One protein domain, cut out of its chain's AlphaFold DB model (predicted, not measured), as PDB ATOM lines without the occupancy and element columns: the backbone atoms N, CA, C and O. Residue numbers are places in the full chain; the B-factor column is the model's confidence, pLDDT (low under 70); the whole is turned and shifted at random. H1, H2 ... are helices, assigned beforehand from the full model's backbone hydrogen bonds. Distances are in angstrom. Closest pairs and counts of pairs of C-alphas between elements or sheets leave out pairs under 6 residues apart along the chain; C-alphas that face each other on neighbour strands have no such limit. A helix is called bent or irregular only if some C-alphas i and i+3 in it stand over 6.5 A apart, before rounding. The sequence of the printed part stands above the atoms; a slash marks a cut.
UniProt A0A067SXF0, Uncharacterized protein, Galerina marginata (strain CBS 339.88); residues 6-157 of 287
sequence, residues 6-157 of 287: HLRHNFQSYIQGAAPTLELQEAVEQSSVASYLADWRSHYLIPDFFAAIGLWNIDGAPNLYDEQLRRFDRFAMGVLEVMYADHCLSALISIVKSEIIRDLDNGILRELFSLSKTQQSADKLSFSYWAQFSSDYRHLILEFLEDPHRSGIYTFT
ATOM      1  N   HIS A   6     124.139 129.499  11.800       62.62
ATOM      2  CA  HIS A   6     122.685 129.345  11.654       62.62
ATOM      3  C   HIS A   6     122.172 127.977  12.120       62.62
ATOM      4  O   HIS A   6     121.044 127.876  12.595       62.62
ATOM      5  N   LEU A   7     123.007 126.931  12.072       64.00
ATOM      6  CA  LEU A   7     122.634 125.624  12.616       64.00
ATOM      7  C   LEU A   7     122.506 125.653  14.146       64.00
ATOM      8  O   LEU A   7     121.772 124.841  14.694       64.00
ATOM      9  N   ARG A   8     123.169 126.594  14.840       63.16
ATOM     10  CA  ARG A   8     123.157 126.668  16.313       63.16
ATOM     11  C   ARG A   8     121.805 127.094  16.870       63.16
ATOM     12  O   ARG A   8     121.322 126.470  17.804       63.16
ATOM     13  N   HIS A   9     121.203 128.138  16.301       62.03
ATOM     14  CA  HIS A   9     119.886 128.603  16.748       62.03
ATOM     15  C   HIS A   9     118.788 127.604  16.402       62.03
ATOM     16  O   HIS A   9     117.914 127.355  17.225       62.03
ATOM     17  N   ASN A  10     118.891 126.956  15.242       68.38
ATOM     18  CA  ASN A  10     117.911 125.952  14.859       68.38
ATOM     19  C   ASN A  10     118.012 124.694  15.736       68.38
ATOM     20  O   ASN A  10     116.995 124.065  15.995       68.38
ATOM     21  N   PHE A  11     119.205 124.349  16.244       72.06
ATOM     22  CA  PHE A  11     119.397 123.155  17.075       72.06
ATOM     23  C   PHE A  11     118.554 123.168  18.352       72.06
ATOM     24  O   PHE A  11     117.982 122.143  18.699       72.06
ATOM     25  N   GLN A  12     118.413 124.317  19.016       71.81
ATOM     26  CA  GLN A  12     117.568 124.419  20.210       71.81
ATOM     27  C   GLN A  12     116.093 124.158  19.884       71.81
ATOM     28  O   GLN A  12     115.440 123.366  20.559       71.81
ATOM     29  N   SER A  13     115.589 124.765  18.806       76.44
ATOM     30  CA  SER A  13     114.227 124.517  18.325       76.44
ATOM     31  C   SER A  13     114.027 123.064  17.889       76.44
ATOM     32  O   SER A  13     112.953 122.512  18.108       76.44
ATOM     33  N   TYR A  14     115.056 122.424  17.323       76.56
ATOM     34  CA  TYR A  14     115.013 120.999  16.996       76.56
ATOM     35  C   TYR A  14     114.984 120.119  18.247       76.56
ATOM     36  O   TYR A  14     114.194 119.190  18.285       76.56
ATOM     37  N   ILE A  15     115.769 120.416  19.286       74.94
ATOM     38  CA  ILE A  15     115.735 119.654  20.546       74.94
ATOM     39  C   ILE A  15     114.348 119.740  21.197       74.94
ATOM     40  O   ILE A  15     113.793 118.723  21.603       74.94
ATOM     41  N   GLN A  16     113.789 120.948  21.305       77.44
ATOM     42  CA  GLN A  16     112.546 121.183  22.050       77.44
ATOM     43  C   GLN A  16     111.282 120.818  21.257       77.44
ATOM     44  O   GLN A  16     110.248 120.536  21.857       77.44
ATOM     45  N   GLY A  17     111.343 120.854  19.923       77.75
ATOM     46  CA  GLY A  17     110.187 120.658  19.045       77.75
ATOM     47  C   GLY A  17     110.196 119.368  18.224       77.75
ATOM     48  O   GLY A  17     109.223 119.117  17.512       77.75
ATOM     49  N   ALA A  18     111.264 118.564  18.262       77.62
ATOM     50  CA  ALA A  18     111.299 117.314  17.509       77.62
ATOM     51  C   ALA A  18     110.354 116.274  18.115       77.62
ATOM     52  O   ALA A  18     110.392 115.989  19.312       77.62
ATOM     53  N   ALA A  19     109.545 115.653  17.254       81.50
ATOM     54  CA  ALA A  19     108.885 114.408  17.606       81.50
ATOM     55  C   ALA A  19     109.963 113.323  17.808       81.50
ATOM     56  O   ALA A  19     110.864 113.220  16.969       81.50
ATOM     57  N   PRO A  20     109.894 112.521  18.883       81.31
ATOM     58  CA  PRO A  20     110.879 111.486  19.174       81.31
ATOM     59  C   PRO A  20     110.662 110.276  18.257       81.31
ATOM     60  O   PRO A  20     110.102 109.259  18.661       81.31
ATOM     61  N   THR A  21     111.031 110.407  16.982       86.00
ATOM     62  CA  THR A  21     110.961 109.292  16.033       86.00
ATOM     63  C   THR A  21     112.061 108.274  16.328       86.00
ATOM     64  O   THR A  21     113.092 108.610  16.917       86.00
ATOM     65  N   LEU A  22     111.857 107.029  15.892       84.12
ATOM     66  CA  LEU A  22     112.838 105.958  16.068       84.12
ATOM     67  C   LEU A  22     114.180 106.313  15.408       84.12
ATOM     68  O   LEU A  22     115.234 106.111  16.000       84.12
ATOM     69  N   GLU A  23     114.153 106.931  14.225       86.88
ATOM     70  CA  GLU A  23     115.369 107.342  13.514       86.88
ATOM     71  C   GLU A  23     116.152 108.406  14.292       86.88
ATOM     72  O   GLU A  23     117.385 108.391  14.315       86.88
ATOM     73  N   LEU A  24     115.447 109.340  14.943       85.56
ATOM     74  CA  LEU A  24     116.082 110.342  15.793       85.56
ATOM     75  C   LEU A  24     116.687 109.693  17.040       85.56
ATOM     76  O   LEU A  24     117.806 110.041  17.416       85.56
ATOM     77  N   GLN A  25     115.979 108.747  17.659       84.44
ATOM     78  CA  GLN A  25     116.472 107.992  18.807       84.44
ATOM     79  C   GLN A  25     117.764 107.245  18.461       84.44
ATOM     80  O   GLN A  25     118.764 107.433  19.151       84.44
ATOM     81  N   GLU A  26     117.776 106.479  17.370       86.94
ATOM     82  CA  GLU A  26     118.959 105.751  16.898       86.94
ATOM     83  C   GLU A  26     120.126 106.704  16.596       86.94
ATOM     84  O   GLU A  26     121.271 106.441  16.969       86.94
ATOM     85  N   ALA A  27     119.854 107.856  15.972       88.75
ATOM     86  CA  ALA A  27     120.880 108.855  15.684       88.75
ATOM     87  C   ALA A  27     121.467 109.483  16.961       88.75
ATOM     88  O   ALA A  27     122.684 109.699  17.051       88.75
ATOM     89  N   VAL A  28     120.631 109.778  17.961       88.94
ATOM     90  CA  VAL A  28     121.087 110.282  19.266       88.94
ATOM     91  C   VAL A  28     121.869 109.196  19.998       88.94
ATOM     92  O   VAL A  28     122.969 109.468  20.467       88.94
ATOM     93  N   GLU A  29     121.376 107.961  20.025       88.12
ATOM     94  CA  GLU A  29     122.042 106.819  20.654       88.12
ATOM     95  C   GLU A  29     123.414 106.535  20.035       88.12
ATOM     96  O   GLU A  29     124.368 106.219  20.743       88.12
ATOM     97  N   GLN A  30     123.576 106.699  18.724       89.38
ATOM     98  CA  GLN A  30     124.866 106.509  18.055       89.38
ATOM     99  C   GLN A  30     125.824 107.690  18.245       89.38
ATOM    100  O   GLN A  30     127.037 107.528  18.107       89.38
ATOM    101  N   SER A  31     125.322 108.868  18.616       89.94
ATOM    102  CA  SER A  31     126.133 110.071  18.802       89.94
ATOM    103  C   SER A  31     126.374 110.398  20.281       89.94
ATOM    104  O   SER A  31     125.788 109.817  21.192       89.94
ATOM    105  N   SER A  32     127.333 111.285  20.555       91.62
ATOM    106  CA  SER A  32     127.542 111.856  21.891       91.62
ATOM    107  C   SER A  32     127.180 113.334  21.836       91.62
ATOM    108  O   SER A  32     128.049 114.202  21.734       91.62
ATOM    109  N   VAL A  33     125.875 113.610  21.799       93.50
ATOM    110  CA  VAL A  33     125.347 114.945  21.480       93.50
ATOM    111  C   VAL A  33     125.795 115.972  22.516       93.50
ATOM    112  O   VAL A  33     126.297 117.030  22.144       93.50
ATOM    113  N   ALA A  34     125.709 115.652  23.810       94.50
ATOM    114  CA  ALA A  34     126.153 116.540  24.887       94.50
ATOM    115  C   ALA A  34     127.656 116.882  24.798       94.50
ATOM    116  O   ALA A  34     128.040 118.048  24.894       94.50
ATOM    117  N   SER A  35     128.509 115.888  24.535       94.94
ATOM    118  CA  SER A  35     129.955 116.096  24.346       94.94
ATOM    119  C   SER A  35     130.246 116.961  23.123       94.94
ATOM    120  O   SER A  35     131.109 117.837  23.153       94.94
ATOM    121  N   TYR A  36     129.493 116.750  22.044       94.00
ATOM    122  CA  TYR A  36     129.591 117.558  20.837       94.00
ATOM    123  C   TYR A  36     129.177 119.013  21.081       94.00
ATOM    124  O   TYR A  36     129.877 119.931  20.659       94.00
ATOM    125  N   LEU A  37     128.079 119.235  21.813       94.06
ATOM    126  CA  LEU A  37     127.642 120.564  22.240       94.06
ATOM    127  C   LEU A  37     128.712 121.260  23.090       94.06
ATOM    128  O   LEU A  37     128.980 122.445  22.873       94.06
ATOM    129  N   ALA A  38     129.366 120.537  24.004       94.69
ATOM    130  CA  ALA A  38     130.464 121.069  24.806       94.69
ATOM    131  C   ALA A  38     131.668 121.478  23.937       94.69
ATOM    132  O   ALA A  38     132.155 122.605  24.049       94.69
ATOM    133  N   ASP A  39     132.098 120.620  23.006       92.75
ATOM    134  CA  ASP A  39     133.195 120.916  22.068       92.75
ATOM    135  C   ASP A  39     132.863 122.112  21.152       92.75
ATOM    136  O   ASP A  39     133.725 122.919  20.795       92.75
ATOM    137  N   TRP A  40     131.579 122.301  20.846       91.25
ATOM    138  CA  TRP A  40     131.051 123.439  20.091       91.25
ATOM    139  C   TRP A  40     130.860 124.725  20.894       91.25
ATOM    140  O   TRP A  40     130.521 125.766  20.313       91.25
ATOM    141  N   ARG A  41     131.134 124.685  22.201       92.81
ATOM    142  CA  ARG A  41     130.914 125.781  23.152       92.81
ATOM    143  C   ARG A  41     129.446 126.194  23.297       92.81
ATOM    144  O   ARG A  41     129.142 127.357  23.562       92.81
ATOM    145  N   SER A  42     128.545 125.233  23.123       93.00
ATOM    146  CA  SER A  42     127.095 125.359  23.284       93.00
ATOM    147  C   SER A  42     126.633 124.745  24.609       93.00
ATOM    148  O   SER A  42     125.637 124.031  24.658       93.00
ATOM    149  N   HIS A  43     127.365 125.012  25.694       94.62
ATOM    150  CA  HIS A  43     127.134 124.402  27.009       94.62
ATOM    151  C   HIS A  43     125.738 124.659  27.571       94.62
ATOM    152  O   HIS A  43     125.156 123.774  28.182       94.62
ATOM    153  N   TYR A  44     125.173 125.837  27.294       90.94
ATOM    154  CA  TYR A  44     123.814 126.196  27.699       90.94
ATOM    155  C   TYR A  44     122.728 125.295  27.084       90.94
ATOM    156  O   TYR A  44     121.642 125.217  27.637       90.94
ATOM    157  N   LEU A  45     123.013 124.599  25.973       93.12
ATOM    158  CA  LEU A  45     122.082 123.651  25.349       93.12
ATOM    159  C   LEU A  45     122.175 122.240  25.940       93.12
ATOM    160  O   LEU A  45     121.336 121.403  25.629       93.12
ATOM    161  N   ILE A  46     123.203 121.939  26.739       95.75
ATOM    162  CA  ILE A  46     123.400 120.592  27.290       95.75
ATOM    163  C   ILE A  46     122.292 120.243  28.301       95.75
ATOM    164  O   ILE A  46     121.719 119.162  28.163       95.75
ATOM    165  N   PRO A  47     121.924 121.118  29.260       95.50
ATOM    166  CA  PRO A  47     120.786 120.855  30.139       95.50
ATOM    167  C   PRO A  47     119.467 120.735  29.367       95.50
ATOM    168  O   PRO A  47     118.737 119.774  29.584       95.50
ATOM    169  N   ASP A  48     119.209 121.636  28.409       92.88
ATOM    170  CA  ASP A  48     118.020 121.588  27.541       92.88
ATOM    171  C   ASP A  48     117.915 120.252  26.792       92.88
ATOM    172  O   ASP A  48     116.835 119.678  26.674       92.88
ATOM    173  N   PHE A  49     119.044 119.741  26.296       93.81
ATOM    174  CA  PHE A  49     119.121 118.450  25.621       93.81
ATOM    175  C   PHE A  49     118.737 117.291  26.548       93.81
ATOM    176  O   PHE A  49     117.901 116.465  26.182       93.81
ATOM    177  N   PHE A  50     119.305 117.242  27.754       94.75
ATOM    178  CA  PHE A  50     118.972 116.207  28.735       94.75
ATOM    179  C   PHE A  50     117.517 116.304  29.210       94.75
ATOM    180  O   PHE A  50     116.844 115.279  29.324       94.75
ATOM    181  N   ALA A  51     117.009 117.520  29.421       92.81
ATOM    182  CA  ALA A  51     115.614 117.758  29.767       92.81
ATOM    183  C   ALA A  51     114.668 117.288  28.651       92.81
ATOM    184  O   ALA A  51     113.670 116.632  28.933       92.81
ATOM    185  N   ALA A  52     114.999 117.559  27.385       90.94
ATOM    186  CA  ALA A  52     114.194 117.123  26.250       90.94
ATOM    187  C   ALA A  52     114.114 115.596  26.147       90.94
ATOM    188  O   ALA A  52     113.009 115.075  26.026       90.94
ATOM    189  N   ILE A  53     115.238 114.876  26.277       90.44
ATOM    190  CA  ILE A  53     115.228 113.401  26.300       90.44
ATOM    191  C   ILE A  53     114.364 112.883  27.454       90.44
ATOM    192  O   ILE A  53     113.591 111.947  27.262       90.44
ATOM    193  N   GLY A  54     114.450 113.505  28.633       89.19
ATOM    194  CA  GLY A  54     113.630 113.128  29.788       89.19
ATOM    195  C   GLY A  54     112.121 113.309  29.575       89.19
ATOM    196  O   GLY A  54     111.330 112.645  30.238       89.19
ATOM    197  N   LEU A  55     111.712 114.175  28.642       89.00
ATOM    198  CA  LEU A  55     110.311 114.410  28.281       89.00
ATOM    199  C   LEU A  55     109.821 113.525  27.128       89.00
ATOM    200  O   LEU A  55     108.625 113.528  26.822       89.00
ATOM    201  N   TRP A  56     110.705 112.783  26.460       85.81
ATOM    202  CA  TRP A  56     110.303 111.891  25.380       85.81
ATOM    203  C   TRP A  56     109.512 110.715  25.951       85.81
ATOM    204  O   TRP A  56     110.054 109.832  26.611       85.81
ATOM    205  N   ASN A  57     108.209 110.691  25.674       78.25
ATOM    206  CA  ASN A  57     107.319 109.600  26.066       78.25
ATOM    207  C   ASN A  57     107.461 108.403  25.107       78.25
ATOM    208  O   ASN A  57     106.529 108.073  24.373       78.25
ATOM    209  N   ILE A  58     108.659 107.817  25.059       76.31
ATOM    210  CA  ILE A  58     108.997 106.656  24.229       76.31
ATOM    211  C   ILE A  58     109.572 105.531  25.089       76.31
ATOM    212  O   ILE A  58     110.248 105.775  26.096       76.31
ATOM    213  N   ASP A  59     109.348 104.292  24.658       78.12
ATOM    214  CA  ASP A  59     109.954 103.124  25.286       78.12
ATOM    215  C   ASP A  59     111.488 103.218  25.199       78.12
ATOM    216  O   ASP A  59     112.072 103.362  24.124       78.12
ATOM    217  N   GLY A  60     112.159 103.163  26.354       75.38
ATOM    218  CA  GLY A  60     113.620 103.242  26.442       75.38
ATOM    219  C   GLY A  60     114.211 104.649  26.586       75.38
ATOM    220  O   GLY A  60     115.435 104.757  26.660       75.38
ATOM    221  N   ALA A  61     113.404 105.711  26.710       76.38
ATOM    222  CA  ALA A  61     113.916 107.059  27.000       76.38
ATOM    223  C   ALA A  61     114.837 107.133  28.243       76.38
ATOM    224  O   ALA A  61     115.897 107.754  28.135       76.38
ATOM    225  N   PRO A  62     114.541 106.453  29.378       80.75
ATOM    226  CA  PRO A  62     115.470 106.404  30.514       80.75
ATOM    227  C   PRO A  62     116.833 105.800  30.148       80.75
ATOM    228  O   PRO A  62     117.870 106.349  30.506       80.75
ATOM    229  N   ASN A  63     116.846 104.732  29.341       89.88
ATOM    230  CA  ASN A  63     118.090 104.105  28.887       89.88
ATOM    231  C   ASN A  63     118.895 105.046  27.979       89.88
ATOM    232  O   ASN A  63     120.122 105.084  28.069       89.88
ATOM    233  N   LEU A  64     118.219 105.817  27.117       91.00
ATOM    234  CA  LEU A  64     118.876 106.802  26.257       91.00
ATOM    235  C   LEU A  64     119.473 107.954  27.072       91.00
ATOM    236  O   LEU A  64     120.598 108.372  26.793       91.00
ATOM    237  N   TYR A  65     118.737 108.456  28.067       93.50
ATOM    238  CA  TYR A  65     119.223 109.485  28.984       93.50
ATOM    239  C   TYR A  65     120.507 109.024  29.679       93.50
ATOM    240  O   TYR A  65     121.540 109.687  29.562       93.50
ATOM    241  N   ASP A  66     120.469 107.850  30.317       94.44
ATOM    242  CA  ASP A  66     121.609 107.287  31.043       94.44
ATOM    243  C   ASP A  66     122.800 107.022  30.114       94.44
ATOM    244  O   ASP A  66     123.956 107.261  30.469       94.44
ATOM    245  N   GLU A  67     122.551 106.558  28.888       94.81
ATOM    246  CA  GLU A  67     123.601 106.355  27.892       94.81
ATOM    247  C   GLU A  67     124.262 107.674  27.473       94.81
ATOM    248  O   GLU A  67     125.493 107.773  27.457       94.81
ATOM    249  N   GLN A  68     123.476 108.711  27.174       95.12
ATOM    250  CA  GLN A  68     124.020 110.025  26.830       95.12
ATOM    251  C   GLN A  68     124.767 110.656  28.005       95.12
ATOM    252  O   GLN A  68     125.834 111.245  27.797       95.12
ATOM    253  N   LEU A  69     124.259 110.489  29.229       96.50
ATOM    254  CA  LEU A  69     124.899 110.984  30.441       96.50
ATOM    255  C   LEU A  69     126.254 110.308  30.651       96.50
ATOM    256  O   LEU A  69     127.265 110.996  30.758       96.50
ATOM    257  N   ARG A  70     126.323 108.973  30.563       96.50
ATOM    258  CA  ARG A  70     127.590 108.222  30.661       96.50
ATOM    259  C   ARG A  70     128.606 108.633  29.596       96.50
ATOM    260  O   ARG A  70     129.809 108.677  29.864       96.50
ATOM    261  N   ARG A  71     128.157 108.929  28.372       96.81
ATOM    262  CA  ARG A  71     129.043 109.424  27.304       96.81
ATOM    263  C   ARG A  71     129.571 110.821  27.602       96.81
ATOM    264  O   ARG A  71     130.757 111.064  27.376       96.81
ATOM    265  N   PHE A  72     128.714 111.709  28.101       97.38
ATOM    266  CA  PHE A  72     129.121 113.039  28.541       97.38
ATOM    267  C   PHE A  72     130.106 112.963  29.710       97.38
ATOM    268  O   PHE A  72     131.143 113.614  29.656       97.38
ATOM    269  N   ASP A  73     129.854 112.107  30.697       97.81
ATOM    270  CA  ASP A  73     130.746 111.901  31.841       97.81
ATOM    271  C   ASP A  73     132.123 111.400  31.381       97.81
ATOM    272  O   ASP A  73     133.150 111.921  31.810       97.81
ATOM    273  N   ARG A  74     132.181 110.462  30.423       97.69
ATOM    274  CA  ARG A  74     133.453 110.012  29.828       97.69
ATOM    275  C   ARG A  74     134.203 111.141  29.125       97.69
ATOM    276  O   ARG A  74     135.422 111.242  29.262       97.69
ATOM    277  N   PHE A  75     133.494 111.984  28.380       97.75
ATOM    278  CA  PHE A  75     134.079 113.178  27.773       97.75
ATOM    279  C   PHE A  75     134.600 114.147  28.842       97.75
ATOM    280  O   PHE A  75     135.741 114.601  28.753       97.75
ATOM    281  N   ALA A  76     133.799 114.422  29.872       97.94
ATOM    282  CA  ALA A  76     134.139 115.329  30.956       97.94
ATOM    283  C   ALA A  76     135.363 114.841  31.741       97.94
ATOM    284  O   ALA A  76     136.259 115.634  32.014       97.94
ATOM    285  N   MET A  77     135.462 113.538  32.015       98.00
ATOM    286  CA  MET A  77     136.645 112.916  32.612       98.00
ATOM    287  C   MET A  77     137.912 113.151  31.777       98.00
ATOM    288  O   MET A  77     138.933 113.556  32.326       98.00
ATOM    289  N   GLY A  78     137.843 112.979  30.451       97.62
ATOM    290  CA  GLY A  78     138.976 113.272  29.563       97.62
ATOM    291  C   GLY A  78     139.374 114.755  29.553       97.62
ATOM    292  O   GLY A  78     140.551 115.084  29.432       97.62
ATOM    293  N   VAL A  79     138.414 115.670  29.723       97.81
ATOM    294  CA  VAL A  79     138.708 117.104  29.897       97.81
ATOM    295  C   VAL A  79     139.371 117.364  31.251       97.81
ATOM    296  O   VAL A  79     140.369 118.082  31.311       97.81
ATOM    297  N   LEU A  80     138.858 116.766  32.330       97.81
ATOM    298  CA  LEU A  80     139.405 116.917  33.678       97.81
ATOM    299  C   LEU A  80     140.840 116.404  33.793       97.81
ATOM    300  O   LEU A  80     141.643 117.042  34.466       97.81
ATOM    301  N   GLU A  81     141.187 115.311  33.114       97.00
ATOM    302  CA  GLU A  81     142.564 114.808  33.046       97.00
ATOM    303  C   GLU A  81     143.543 115.892  32.577       97.00
ATOM    304  O   GLU A  81     144.551 116.162  33.231       97.00
ATOM    305  N   VAL A  82     143.198 116.580  31.484       97.56
ATOM    306  CA  VAL A  82     144.011 117.668  30.925       97.56
ATOM    307  C   VAL A  82     144.024 118.880  31.855       97.56
ATOM    308  O   VAL A  82     145.069 119.497  32.051       97.56
ATOM    309  N   MET A  83     142.877 119.235  32.437       97.62
ATOM    310  CA  MET A  83     142.780 120.393  33.325       97.62
ATOM    311  C   MET A  83     143.551 120.196  34.636       97.62
ATOM    312  O   MET A  83     144.188 121.135  35.104       97.62
ATOM    313  N   TYR A  84     143.543 118.992  35.216       96.88
ATOM    314  CA  TYR A  84     144.241 118.712  36.473       96.88
ATOM    315  C   TYR A  84     145.766 118.678  36.348       96.88
ATOM    316  O   TYR A  84     146.456 118.781  37.360       96.88
ATOM    317  N   ALA A  85     146.303 118.604  35.129       95.38
ATOM    318  CA  ALA A  85     147.731 118.779  34.884       95.38
ATOM    319  C   ALA A  85     148.197 120.246  35.023       95.38
ATOM    320  O   ALA A  85     149.398 120.506  35.099       95.38
ATOM    321  N   ASP A  86     147.274 121.215  35.064       96.06
ATOM    322  CA  ASP A  86     147.565 122.646  35.171       96.06
ATOM    323  C   ASP A  86     147.035 123.225  36.500       96.06
ATOM    324  O   ASP A  86     145.884 123.022  36.893       96.06
ATOM    325  N   HIS A  87     147.882 123.982  37.207       93.94
ATOM    326  CA  HIS A  87     147.545 124.554  38.514       93.94
ATOM    327  C   HIS A  87     146.411 125.588  38.442       93.94
ATOM    328  O   HIS A  87     145.554 125.633  39.323       93.94
ATOM    329  N   CYS A  88     146.402 126.412  37.393       96.50
ATOM    330  CA  CYS A  88     145.406 127.456  37.173       96.50
ATOM    331  C   CYS A  88     144.038 126.839  36.863       96.50
ATOM    332  O   CYS A  88     143.032 127.212  37.466       96.50
ATOM    333  N   LEU A  89     144.005 125.828  35.992       97.12
ATOM    334  CA  LEU A  89     142.771 125.115  35.656       97.12
ATOM    335  C   LEU A  89     142.247 124.267  36.826       97.12
ATOM    336  O   LEU A  89     141.041 124.241  37.065       97.12
ATOM    337  N   SER A  90     143.130 123.652  37.616       97.12
ATOM    338  CA  SER A  90     142.746 122.963  38.860       97.12
ATOM    339  C   SER A  90     142.101 123.919  39.867       97.12
ATOM    340  O   SER A  90     141.060 123.613  40.451       97.12
ATOM    341  N   ALA A  91     142.686 125.108  40.039       96.94
ATOM    342  CA  ALA A  91     142.121 126.148  40.890       96.94
ATOM    343  C   ALA A  91     140.765 126.648  40.379       96.94
ATOM    344  O   ALA A  91     139.845 126.843  41.175       96.94
ATOM    345  N   LEU A  92     140.594 126.785  39.065       95.81
ATOM    346  CA  LEU A  92     139.318 127.151  38.456       95.81
ATOM    347  C   LEU A  92     138.204 126.138  38.768       95.81
ATOM    348  O   LEU A  92     137.105 126.538  39.151       95.81
ATOM    349  N   ILE A  93     138.498 124.838  38.677       95.88
ATOM    350  CA  ILE A  93     137.541 123.776  39.021       95.88
ATOM    351  C   ILE A  93     137.165 123.851  40.507       95.88
ATOM    352  O   ILE A  93     135.985 123.728  40.846       95.88
ATOM    353  N   SER A  94     138.138 124.116  41.392       95.50
ATOM    354  CA  SER A  94     137.870 124.254  42.834       95.50
ATOM    355  C   SER A  94     136.841 125.349  43.133       95.50
ATOM    356  O   SER A  94     135.958 125.147  43.957       95.50
ATOM    357  N   ILE A  95     136.865 126.471  42.404       92.81
ATOM    358  CA  ILE A  95     135.896 127.560  42.598       92.81
ATOM    359  C   ILE A  95     134.474 127.143  42.239       92.81
ATOM    360  O   ILE A  95     133.536 127.518  42.946       92.81
ATOM    361  N   VAL A  96     134.300 126.398  41.144       91.00
ATOM    362  CA  VAL A  96     132.975 125.889  40.769       91.00
ATOM    363  C   VAL A  96     132.470 124.946  41.849       91.00
ATOM    364  O   VAL A  96     131.385 125.189  42.376       91.00
ATOM    365  N   LYS A  97     133.286 123.960  42.244       90.38
ATOM    366  CA  LYS A  97     132.923 122.954  43.252       90.38
ATOM    367  C   LYS A  97     132.563 123.568  44.603       90.38
ATOM    368  O   LYS A  97     131.593 123.166  45.222       90.38
ATOM    369  N   SER A  98     133.337 124.538  45.069       83.69
ATOM    370  CA  SER A  98     133.179 125.059  46.423       83.69
ATOM    371  C   SER A  98     131.987 126.003  46.600       83.69
ATOM    372  O   SER A  98     131.766 126.482  47.710       83.69
ATOM    373  N   GLU A  99     131.282 126.358  45.520       81.75
ATOM    374  CA  GLU A  99     130.186 127.343  45.510       81.75
ATOM    375  C   GLU A  99     130.502 128.692  46.190       81.75
ATOM    376  O   GLU A  99     129.618 129.521  46.402       81.75
ATOM    377  N   ILE A 100     131.783 128.973  46.463       72.81
ATOM    378  CA  ILE A 100     132.266 130.181  47.157       72.81
ATOM    379  C   ILE A 100     131.834 131.444  46.414       72.81
ATOM    380  O   ILE A 100     131.756 132.530  46.999       72.81
ATOM    381  N   ILE A 101     131.606 131.293  45.111       67.62
ATOM    382  CA  ILE A 101     131.414 132.379  44.181       67.62
ATOM    383  C   ILE A 101     130.200 132.143  43.278       67.62
ATOM    384  O   ILE A 101     130.289 132.188  42.054       67.62
ATOM    385  N   ARG A 102     129.040 131.912  43.897       66.81
ATOM    386  CA  ARG A 102     127.786 132.315  43.253       66.81
ATOM    387  C   ARG A 102     127.870 133.832  43.019       66.81
ATOM    388  O   ARG A 102     128.221 134.568  43.938       66.81
ATOM    389  N   ASP A 103     127.649 134.265  41.781       67.88
ATOM    390  CA  ASP A 103     127.589 135.677  41.364       67.88
ATOM    391  C   ASP A 103     128.924 136.430  41.200       67.88
ATOM    392  O   ASP A 103     128.970 137.651  41.384       67.88
ATOM    393  N   LEU A 104     130.025 135.764  40.815       74.06
ATOM    394  CA  LEU A 104     131.206 136.539  40.408       74.06
ATOM    395  C   LEU A 104     130.940 137.327  39.136       74.06
ATOM    396  O   LEU A 104     130.521 136.777  38.117       74.06
ATOM    397  N   ASP A 105     131.322 138.600  39.170       83.69
ATOM    398  CA  ASP A 105     131.481 139.360  37.947       83.69
ATOM    399  C   ASP A 105     132.511 138.672  37.033       83.69
ATOM    400  O   ASP A 105     133.598 138.259  37.458       83.69
ATOM    401  N   ASN A 106     132.164 138.568  35.751       84.69
ATOM    402  CA  ASN A 106     133.010 137.982  34.712       84.69
ATOM    403  C   ASN A 106     134.406 138.620  34.658       84.69
ATOM    404  O   ASN A 106     135.393 137.942  34.360       84.69
ATOM    405  N   GLY A 107     134.499 139.923  34.930       86.25
ATOM    406  CA  GLY A 107     135.753 140.660  34.986       86.25
ATOM    407  C   GLY A 107     136.660 140.179  36.114       86.25
ATOM    408  O   GLY A 107     137.859 140.024  35.896       86.25
ATOM    409  N   ILE A 108     136.100 139.852  37.281       88.62
ATOM    410  CA  ILE A 108     136.865 139.337  38.424       88.62
ATOM    411  C   ILE A 108     137.402 137.928  38.129       88.62
ATOM    412  O   ILE A 108     138.559 137.651  38.432       88.62
ATOM    413  N   LEU A 109     136.609 137.039  37.511       89.56
ATOM    414  CA  LEU A 109     137.091 135.698  37.131       89.56
ATOM    415  C   LEU A 109     138.234 135.784  36.116       89.56
ATOM    416  O   LEU A 109     139.235 135.075  36.236       89.56
ATOM    417  N   ARG A 110     138.091 136.666  35.122       89.38
ATOM    418  CA  ARG A 110     139.133 136.904  34.120       89.38
ATOM    419  C   ARG A 110     140.414 137.430  34.753       89.38
ATOM    420  O   ARG A 110     141.480 136.948  34.390       89.38
ATOM    421  N   GLU A 111     140.305 138.349  35.701       89.94
ATOM    422  CA  GLU A 111     141.449 138.879  36.447       89.94
ATOM    423  C   GLU A 111     142.121 137.791  37.301       89.94
ATOM    424  O   GLU A 111     143.343 137.659  37.297       89.94
ATOM    425  N   LEU A 112     141.329 136.957  37.986       91.12
ATOM    426  CA  LEU A 112     141.836 135.911  38.874       91.12
ATOM    427  C   LEU A 112     142.601 134.804  38.134       91.12
ATOM    428  O   LEU A 112     143.562 134.273  38.685       91.12
ATOM    429  N   PHE A 113     142.187 134.442  36.917       92.31
ATOM    430  CA  PHE A 113     142.765 133.305  36.185       92.31
ATOM    431  C   PHE A 113     143.591 133.668  34.956       92.31
ATOM    432  O   PHE A 113     144.469 132.894  34.585       92.31
ATOM    433  N   SER A 114     143.319 134.807  34.307       89.38
ATOM    434  CA  SER A 114     144.048 135.295  33.124       89.38
ATOM    435  C   SER A 114     144.437 134.183  32.131       89.38
ATOM    436  O   SER A 114     145.583 134.096  31.689       89.38
ATOM    437  N   LEU A 115     143.483 133.297  31.805       93.69
ATOM    438  CA  LEU A 115     143.759 132.053  31.082       93.69
ATOM    439  C   LEU A 115     144.436 132.315  29.731       93.69
ATOM    440  O   LEU A 115     143.917 133.062  28.894       93.69
ATOM    441  N   SER A 116     145.549 131.625  29.481       95.25
ATOM    442  CA  SER A 116     146.196 131.591  28.168       95.25
ATOM    443  C   SER A 116     145.282 130.966  27.105       95.25
ATOM    444  O   SER A 116     144.331 130.250  27.419       95.25
ATOM    445  N   LYS A 117     145.588 131.167  25.815       95.62
ATOM    446  CA  LYS A 117     144.825 130.534  24.718       95.62
ATOM    447  C   LYS A 117     144.778 129.007  24.846       95.62
ATOM    448  O   LYS A 117     143.738 128.410  24.586       95.62
ATOM    449  N   THR A 118     145.882 128.391  25.270       96.94
ATOM    450  CA  THR A 118     145.966 126.943  25.490       96.94
ATOM    451  C   THR A 118     145.049 126.513  26.632       96.94
ATOM    452  O   THR A 118     144.238 125.610  26.452       96.94
ATOM    453  N   GLN A 119     145.083 127.214  27.766       97.06
ATOM    454  CA  GLN A 119     144.199 126.933  28.903       97.06
ATOM    455  C   GLN A 119     142.718 127.140  28.555       97.06
ATOM    456  O   GLN A 119     141.889 126.295  28.870       97.06
ATOM    457  N   GLN A 120     142.380 128.196  27.809       95.69
ATOM    458  CA  GLN A 120     141.021 128.412  27.292       95.69
ATOM    459  C   GLN A 120     140.567 127.304  26.333       95.69
ATOM    460  O   GLN A 120     139.375 127.036  26.211       95.69
ATOM    461  N   SER A 121     141.495 126.691  25.594       95.50
ATOM    462  CA  SER A 121     141.178 125.552  24.727       95.50
ATOM    463  C   SER A 121     140.999 124.245  25.505       95.50
ATOM    464  O   SER A 121     140.231 123.390  25.065       95.50
ATOM    465  N   ALA A 122     141.665 124.117  26.657       96.88
ATOM    466  CA  ALA A 122     141.535 122.990  27.573       96.88
ATOM    467  C   ALA A 122     140.257 123.074  28.426       96.88
ATOM    468  O   ALA A 122     139.697 122.036  28.762       96.88
ATOM    469  N   ASP A 123     139.745 124.278  28.712       96.81
ATOM    470  CA  ASP A 123     138.479 124.507  29.428       96.81
ATOM    471  C   ASP A 123     137.237 124.194  28.562       96.81
ATOM    472  O   ASP A 123     136.371 125.033  28.301       96.81
ATOM    473  N   LYS A 124     137.142 122.953  28.075       97.25
ATOM    474  CA  LYS A 124     136.026 122.483  27.243       97.25
ATOM    475  C   LYS A 124     134.723 122.297  28.017       97.25
ATOM    476  O   LYS A 124     133.682 122.174  27.384       97.25
ATOM    477  N   LEU A 125     134.765 122.291  29.348       97.00
ATOM    478  CA  LEU A 125     133.586 122.280  30.222       97.00
ATOM    479  C   LEU A 125     133.184 123.693  30.677       97.00
ATOM    480  O   LEU A 125     132.217 123.851  31.409       97.00
ATOM    481  N   SER A 126     133.877 124.735  30.201       95.75
ATOM    482  CA  SER A 126     133.506 126.135  30.432       95.75
ATOM    483  C   SER A 126     133.386 126.490  31.919       95.75
ATOM    484  O   SER A 126     132.475 127.212  32.342       95.75
ATOM    485  N   PHE A 127     134.328 126.006  32.729       94.94
ATOM    486  CA  PHE A 127     134.441 126.372  34.139       94.94
ATOM    487  C   PHE A 127     134.730 127.867  34.325       94.94
ATOM    488  O   PHE A 127     134.349 128.454  35.340       94.94
ATOM    489  N   SER A 128     135.365 128.502  33.334       93.38
ATOM    490  CA  SER A 128     135.634 129.946  33.320       93.38
ATOM    491  C   SER A 128     134.433 130.799  32.924       93.38
ATOM    492  O   SER A 128     134.501 132.022  33.038       93.38
ATOM    493  N   TYR A 129     133.343 130.181  32.452       92.50
ATOM    494  CA  TYR A 129     132.172 130.909  31.982       92.50
ATOM    495  C   TYR A 129     130.863 130.188  32.320       92.50
ATOM    496  O   TYR A 129     130.232 130.495  33.326       92.50
ATOM    497  N   TRP A 130     130.422 129.223  31.513       90.12
ATOM    498  CA  TRP A 130     129.056 128.691  31.602       90.12
ATOM    499  C   TRP A 130     128.745 128.006  32.934       90.12
ATOM    500  O   TRP A 130     127.636 128.183  33.432       90.12
ATOM    501  N   ALA A 131     129.706 127.309  33.549       87.12
ATOM    502  CA  ALA A 131     129.515 126.696  34.870       87.12
ATOM    503  C   ALA A 131     129.333 127.733  36.005       87.12
ATOM    504  O   ALA A 131     128.977 127.385  37.131       87.12
ATOM    505  N   GLN A 132     129.582 129.014  35.729       86.38
ATOM    506  CA  GLN A 132     129.405 130.118  36.675       86.38
ATOM    507  C   GLN A 132     128.088 130.870  36.446       86.38
ATOM    508  O   GLN A 132     127.524 131.381  37.407       86.38
ATOM    509  N   PHE A 133     127.583 130.921  35.204       85.50
ATOM    510  CA  PHE A 133     126.427 131.758  34.835       85.50
ATOM    511  C   PHE A 133     125.126 130.998  34.580       85.50
ATOM    512  O   PHE A 133     124.054 131.558  34.786       85.50
ATOM    513  N   SER A 134     125.182 129.757  34.097       89.94
ATOM    514  CA  SER A 134     123.973 128.966  33.857       89.94
ATOM    515  C   SER A 134     123.703 128.090  35.071       89.94
ATOM    516  O   SER A 134     124.486 127.189  35.356       89.94
ATOM    517  N   SER A 135     122.599 128.352  35.780       90.75
ATOM    518  CA  SER A 135     122.202 127.563  36.955       90.75
ATOM    519  C   SER A 135     122.075 126.076  36.619       90.75
ATOM    520  O   SER A 135     122.615 125.242  37.342       90.75
ATOM    521  N   ASP A 136     121.431 125.746  35.499       94.06
ATOM    522  CA  ASP A 136     121.161 124.354  35.121       94.06
ATOM    523  C   ASP A 136     122.437 123.633  34.681       94.06
ATOM    524  O   ASP A 136     122.710 122.512  35.104       94.06
ATOM    525  N   TYR A 137     123.281 124.301  33.886       95.38
ATOM    526  CA  TYR A 137     124.562 123.721  33.488       95.38
ATOM    527  C   TYR A 137     125.509 123.575  34.679       95.38
ATOM    528  O   TYR A 137     126.221 122.579  34.791       95.38
ATOM    529  N   ARG A 138     125.494 124.541  35.604       93.69
ATOM    530  CA  ARG A 138     126.239 124.452  36.857       93.69
ATOM    531  C   ARG A 138     125.797 123.246  37.678       93.69
ATOM    532  O   ARG A 138     126.673 122.517  38.125       93.69
ATOM    533  N   HIS A 139     124.493 123.018  37.851       94.69
ATOM    534  CA  HIS A 139     123.989 121.844  38.576       94.69
ATOM    535  C   HIS A 139     124.468 120.546  37.929       94.69
ATOM    536  O   HIS A 139     125.063 119.724  38.616       94.69
ATOM    537  N   LEU A 140     124.338 120.415  36.605       95.88
ATOM    538  CA  LEU A 140     124.822 119.238  35.877       95.88
ATOM    539  C   LEU A 140     126.319 118.965  36.124       95.88
ATOM    540  O   LEU A 140     126.732 117.818  36.302       95.88
ATOM    541  N   ILE A 141     127.142 120.019  36.125       96.69
ATOM    542  CA  ILE A 141     128.586 119.921  36.373       96.69
ATOM    543  C   ILE A 141     128.895 119.601  37.838       96.69
ATOM    544  O   ILE A 141     129.804 118.814  38.100       96.69
ATOM    545  N   LEU A 142     128.166 120.184  38.790       95.19
ATOM    546  CA  LEU A 142     128.343 119.894  40.211       95.19
ATOM    547  C   LEU A 142     127.967 118.450  40.532       95.19
ATOM    548  O   LEU A 142     128.783 117.757  41.128       95.19
ATOM    549  N   GLU A 143     126.826 117.963  40.041       95.75
ATOM    550  CA  GLU A 143     126.422 116.560  40.193       95.75
ATOM    551  C   GLU A 143     127.500 115.604  39.666       95.75
ATOM    552  O   GLU A 143     127.839 114.622  40.321       95.75
ATOM    553  N   PHE A 144     128.097 115.916  38.512       96.75
ATOM    554  CA  PHE A 144     129.216 115.145  37.972       96.75
ATOM    555  C   PHE A 144     130.454 115.173  38.890       96.75
ATOM    556  O   PHE A 144     131.055 114.131  39.147       96.75
ATOM    557  N   LEU A 145     130.849 116.350  39.391       95.38
ATOM    558  CA  LEU A 145     132.034 116.529  40.246       95.38
ATOM    559  C   LEU A 145     131.862 116.019  41.685       95.38
ATOM    560  O   LEU A 145     132.856 115.874  42.414       95.38
ATOM    561  N   GLU A 146     130.625 115.861  42.141       94.06
ATOM    562  CA  GLU A 146     130.276 115.425  43.493       94.06
ATOM    563  C   GLU A 146     130.011 113.930  43.574       94.06
ATOM    564  O   GLU A 146     130.317 113.345  44.610       94.06
ATOM    565  N   ASP A 147     129.531 113.310  42.495       95.75
ATOM    566  CA  ASP A 147     129.289 111.874  42.433       95.75
ATOM    567  C   ASP A 147     130.562 111.094  42.027       95.75
ATOM    568  O   ASP A 147     131.007 111.168  40.869       95.75
ATOM    569  N   PRO A 148     131.157 110.291  42.938       95.44
ATOM    570  CA  PRO A 148     132.313 109.458  42.621       95.44
ATOM    571  C   PRO A 148     132.026 108.359  41.599       95.44
ATOM    572  O   PRO A 148     132.954 107.903  40.934       95.44
ATOM    573  N   HIS A 149     130.773 107.929  41.440       96.69
ATOM    574  CA  HIS A 149     130.401 106.944  40.427       96.69
ATOM    575  C   HIS A 149     130.442 107.530  39.014       96.69
ATOM    576  O   HIS A 149     130.699 106.796  38.060       96.69
ATOM    577  N   ARG A 150     130.242 108.847  38.882       96.69
ATOM    578  CA  ARG A 150     130.280 109.561  37.601       96.69
ATOM    579  C   ARG A 150     131.673 110.068  37.254       96.69
ATOM    580  O   ARG A 150     132.145 109.864  36.138       96.69
ATOM    581  N   SER A 151     132.350 110.702  38.211       96.19
ATOM    582  CA  SER A 151     133.686 111.277  37.994       96.19
ATOM    583  C   SER A 151     134.836 110.296  38.246       96.19
ATOM    584  O   SER A 151     135.955 110.535  37.791       96.19
ATOM    585  N   GLY A 152     134.607 109.179  38.940       95.31
ATOM    586  CA  GLY A 152     135.621 108.154  39.192       95.31
ATOM    587  C   GLY A 152     136.870 108.712  39.882       95.31
ATOM    588  O   GLY A 152     136.804 109.424  40.887       95.31
ATOM    589  N   ILE A 153     138.045 108.431  39.310       94.38
ATOM    590  CA  ILE A 153     139.326 108.963  39.806       94.38
ATOM    591  C   ILE A 153     139.457 110.485  39.614       94.38
ATOM    592  O   ILE A 153     140.401 111.096  40.115       94.38
ATOM    593  N   TYR A 154     138.535 111.115  38.881       95.19
ATOM    594  CA  TYR A 154     138.491 112.557  38.638       95.19
ATOM    595  C   TYR A 154     137.696 113.335  39.705       95.19
ATOM    596  O   TYR A 154     137.600 114.556  39.625       95.19
ATOM    597  N   THR A 155     137.237 112.665  40.767       93.94
ATOM    598  CA  THR A 155     136.721 113.303  41.996       93.94
ATOM    599  C   THR A 155     137.720 114.282  42.613       93.94
ATOM    600  O   THR A 155     138.909 114.005  42.705       93.94
ATOM    601  N   PHE A 156     137.285 115.450  43.079       92.38
ATOM    602  CA  PHE A 156     138.226 116.451  43.600       92.38
ATOM    603  C   PHE A 156     138.876 115.994  44.927       92.38
ATOM    604  O   PHE A 156     138.251 116.055  45.984       92.38
ATOM    605  N   THR A 157     140.120 115.506  44.863       95.62
ATOM    606  CA  THR A 157     140.871 114.937  45.994       95.62
ATOM    607  C   THR A 157     141.654 115.995  46.771       95.62
ATOM    608  O   THR A 157     141.823 117.130  46.319       95.62
TER     609      THR A 157
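What this domain is: This is residues 6 to 157 of the 287 residues of an uncharacterized protein of Galerina marginata (strain CBS 339.88) (UniProt A0A067SXF0). What is the main picture? One long helix, H5, runs like a beam along the domain, with H2, H3 and H4 along one side, H11 on the other side, and H1 packed on H4. H10 crosses the direction of H5 and bridges H4 and H6, while H6 and H8 sit at the last end of H5 and H7 lies beyond, near H6. How is it made up? The 152 printed residues include eleven named helices, H1 to H11 in chain order, and no named strand: the class is all helix. The whole is compact, with a radius of gyration of the C-alphas of 16.0 A and spans of 47 by 35 by 26 A.

How they stand to each other: What touches the hub? H5, residues 61 to 84, touches H3, residues 33 to 39, with its residues 68 to 76 alone, the closest C-alphas being those of Ser 35 and Phe 72, 5.3 A apart. H4, residues 45 to 55, forms helical hairpins with H3 and with H5, whose closest C-alphas to it are Ala 34 to Ile 46, 5.5 A, and Tyr 65 to Ile 53, 6.2 A. H5 also touches H2, residues 22 to 30, at Leu 64 and Glu 29, 6.4 A between these closest C-alphas, and H11, residues 148 to 154, at Asp 73 and Arg 150, 6.2 A. What lies farther out? H1, residues 6 to 17, touches H4, the same way at a shallow tilt of 24 degrees, the closest C-alphas being those of Gln 16 and Ala 52, 6.1 A apart. H10, residues 135 to 146, touches H4 about perpendicular at 86 degrees, with the C-alphas of Pro 47 and Tyr 137 closest, 5.8 A; H9, residues 130 to 133, touches H10 only at the corner, closest at Ala 131 and Arg 138, 4.4 A between C-alphas. And at the last end of H5? H8, residues 117 to 122, only just touches H5, with 3 pairs of C-alphas within 8 A, the closest those of Met 83 and Ala 122, 6.4 A. H6, residues 87 to 97, touches H10, closest at the C-alphas of Lys 97 and Leu 142, 6.3 A; H7, residues 106 to 113, is close to H6 but not clearly touching, 6.5 A between the C-alphas of Cys 88 and Phe 113. How are the backbones? Every O i to N i+4 pair is within hydrogen-bond range in H2, H3, H4, H6, H7, H8 and H10; H1 has 5 of 8, H5 19 of 20, H11 1 of 3 beside 1 of 4 O i to N i+3 pairs, and H9 is too short for such a pair.

Where its parts are: Where are the anchors? H1 begins at C-alpha 6 (122.685, 129.345, 11.654), and H11 ends at C-alpha 154 (138.491, 112.557, 38.638). How long are the helices? From first to last C-alpha, H5 measures 33.8 A, H1 16.9 A, H10 16.0 A, H6 15.5 A and H4 15.2 A. H11 is irregular, with C-alphas 150 and 153 9.3 A apart.

The domain as a whole: How far does it reach? The two C-alphas farthest apart, those of Asp 59 and Glu 111, are 48.9 A apart. Is it continuous and confident? The printed part has no cut and no long link. Residues 6 to 10 and 101 to 103 have pLDDT under 70.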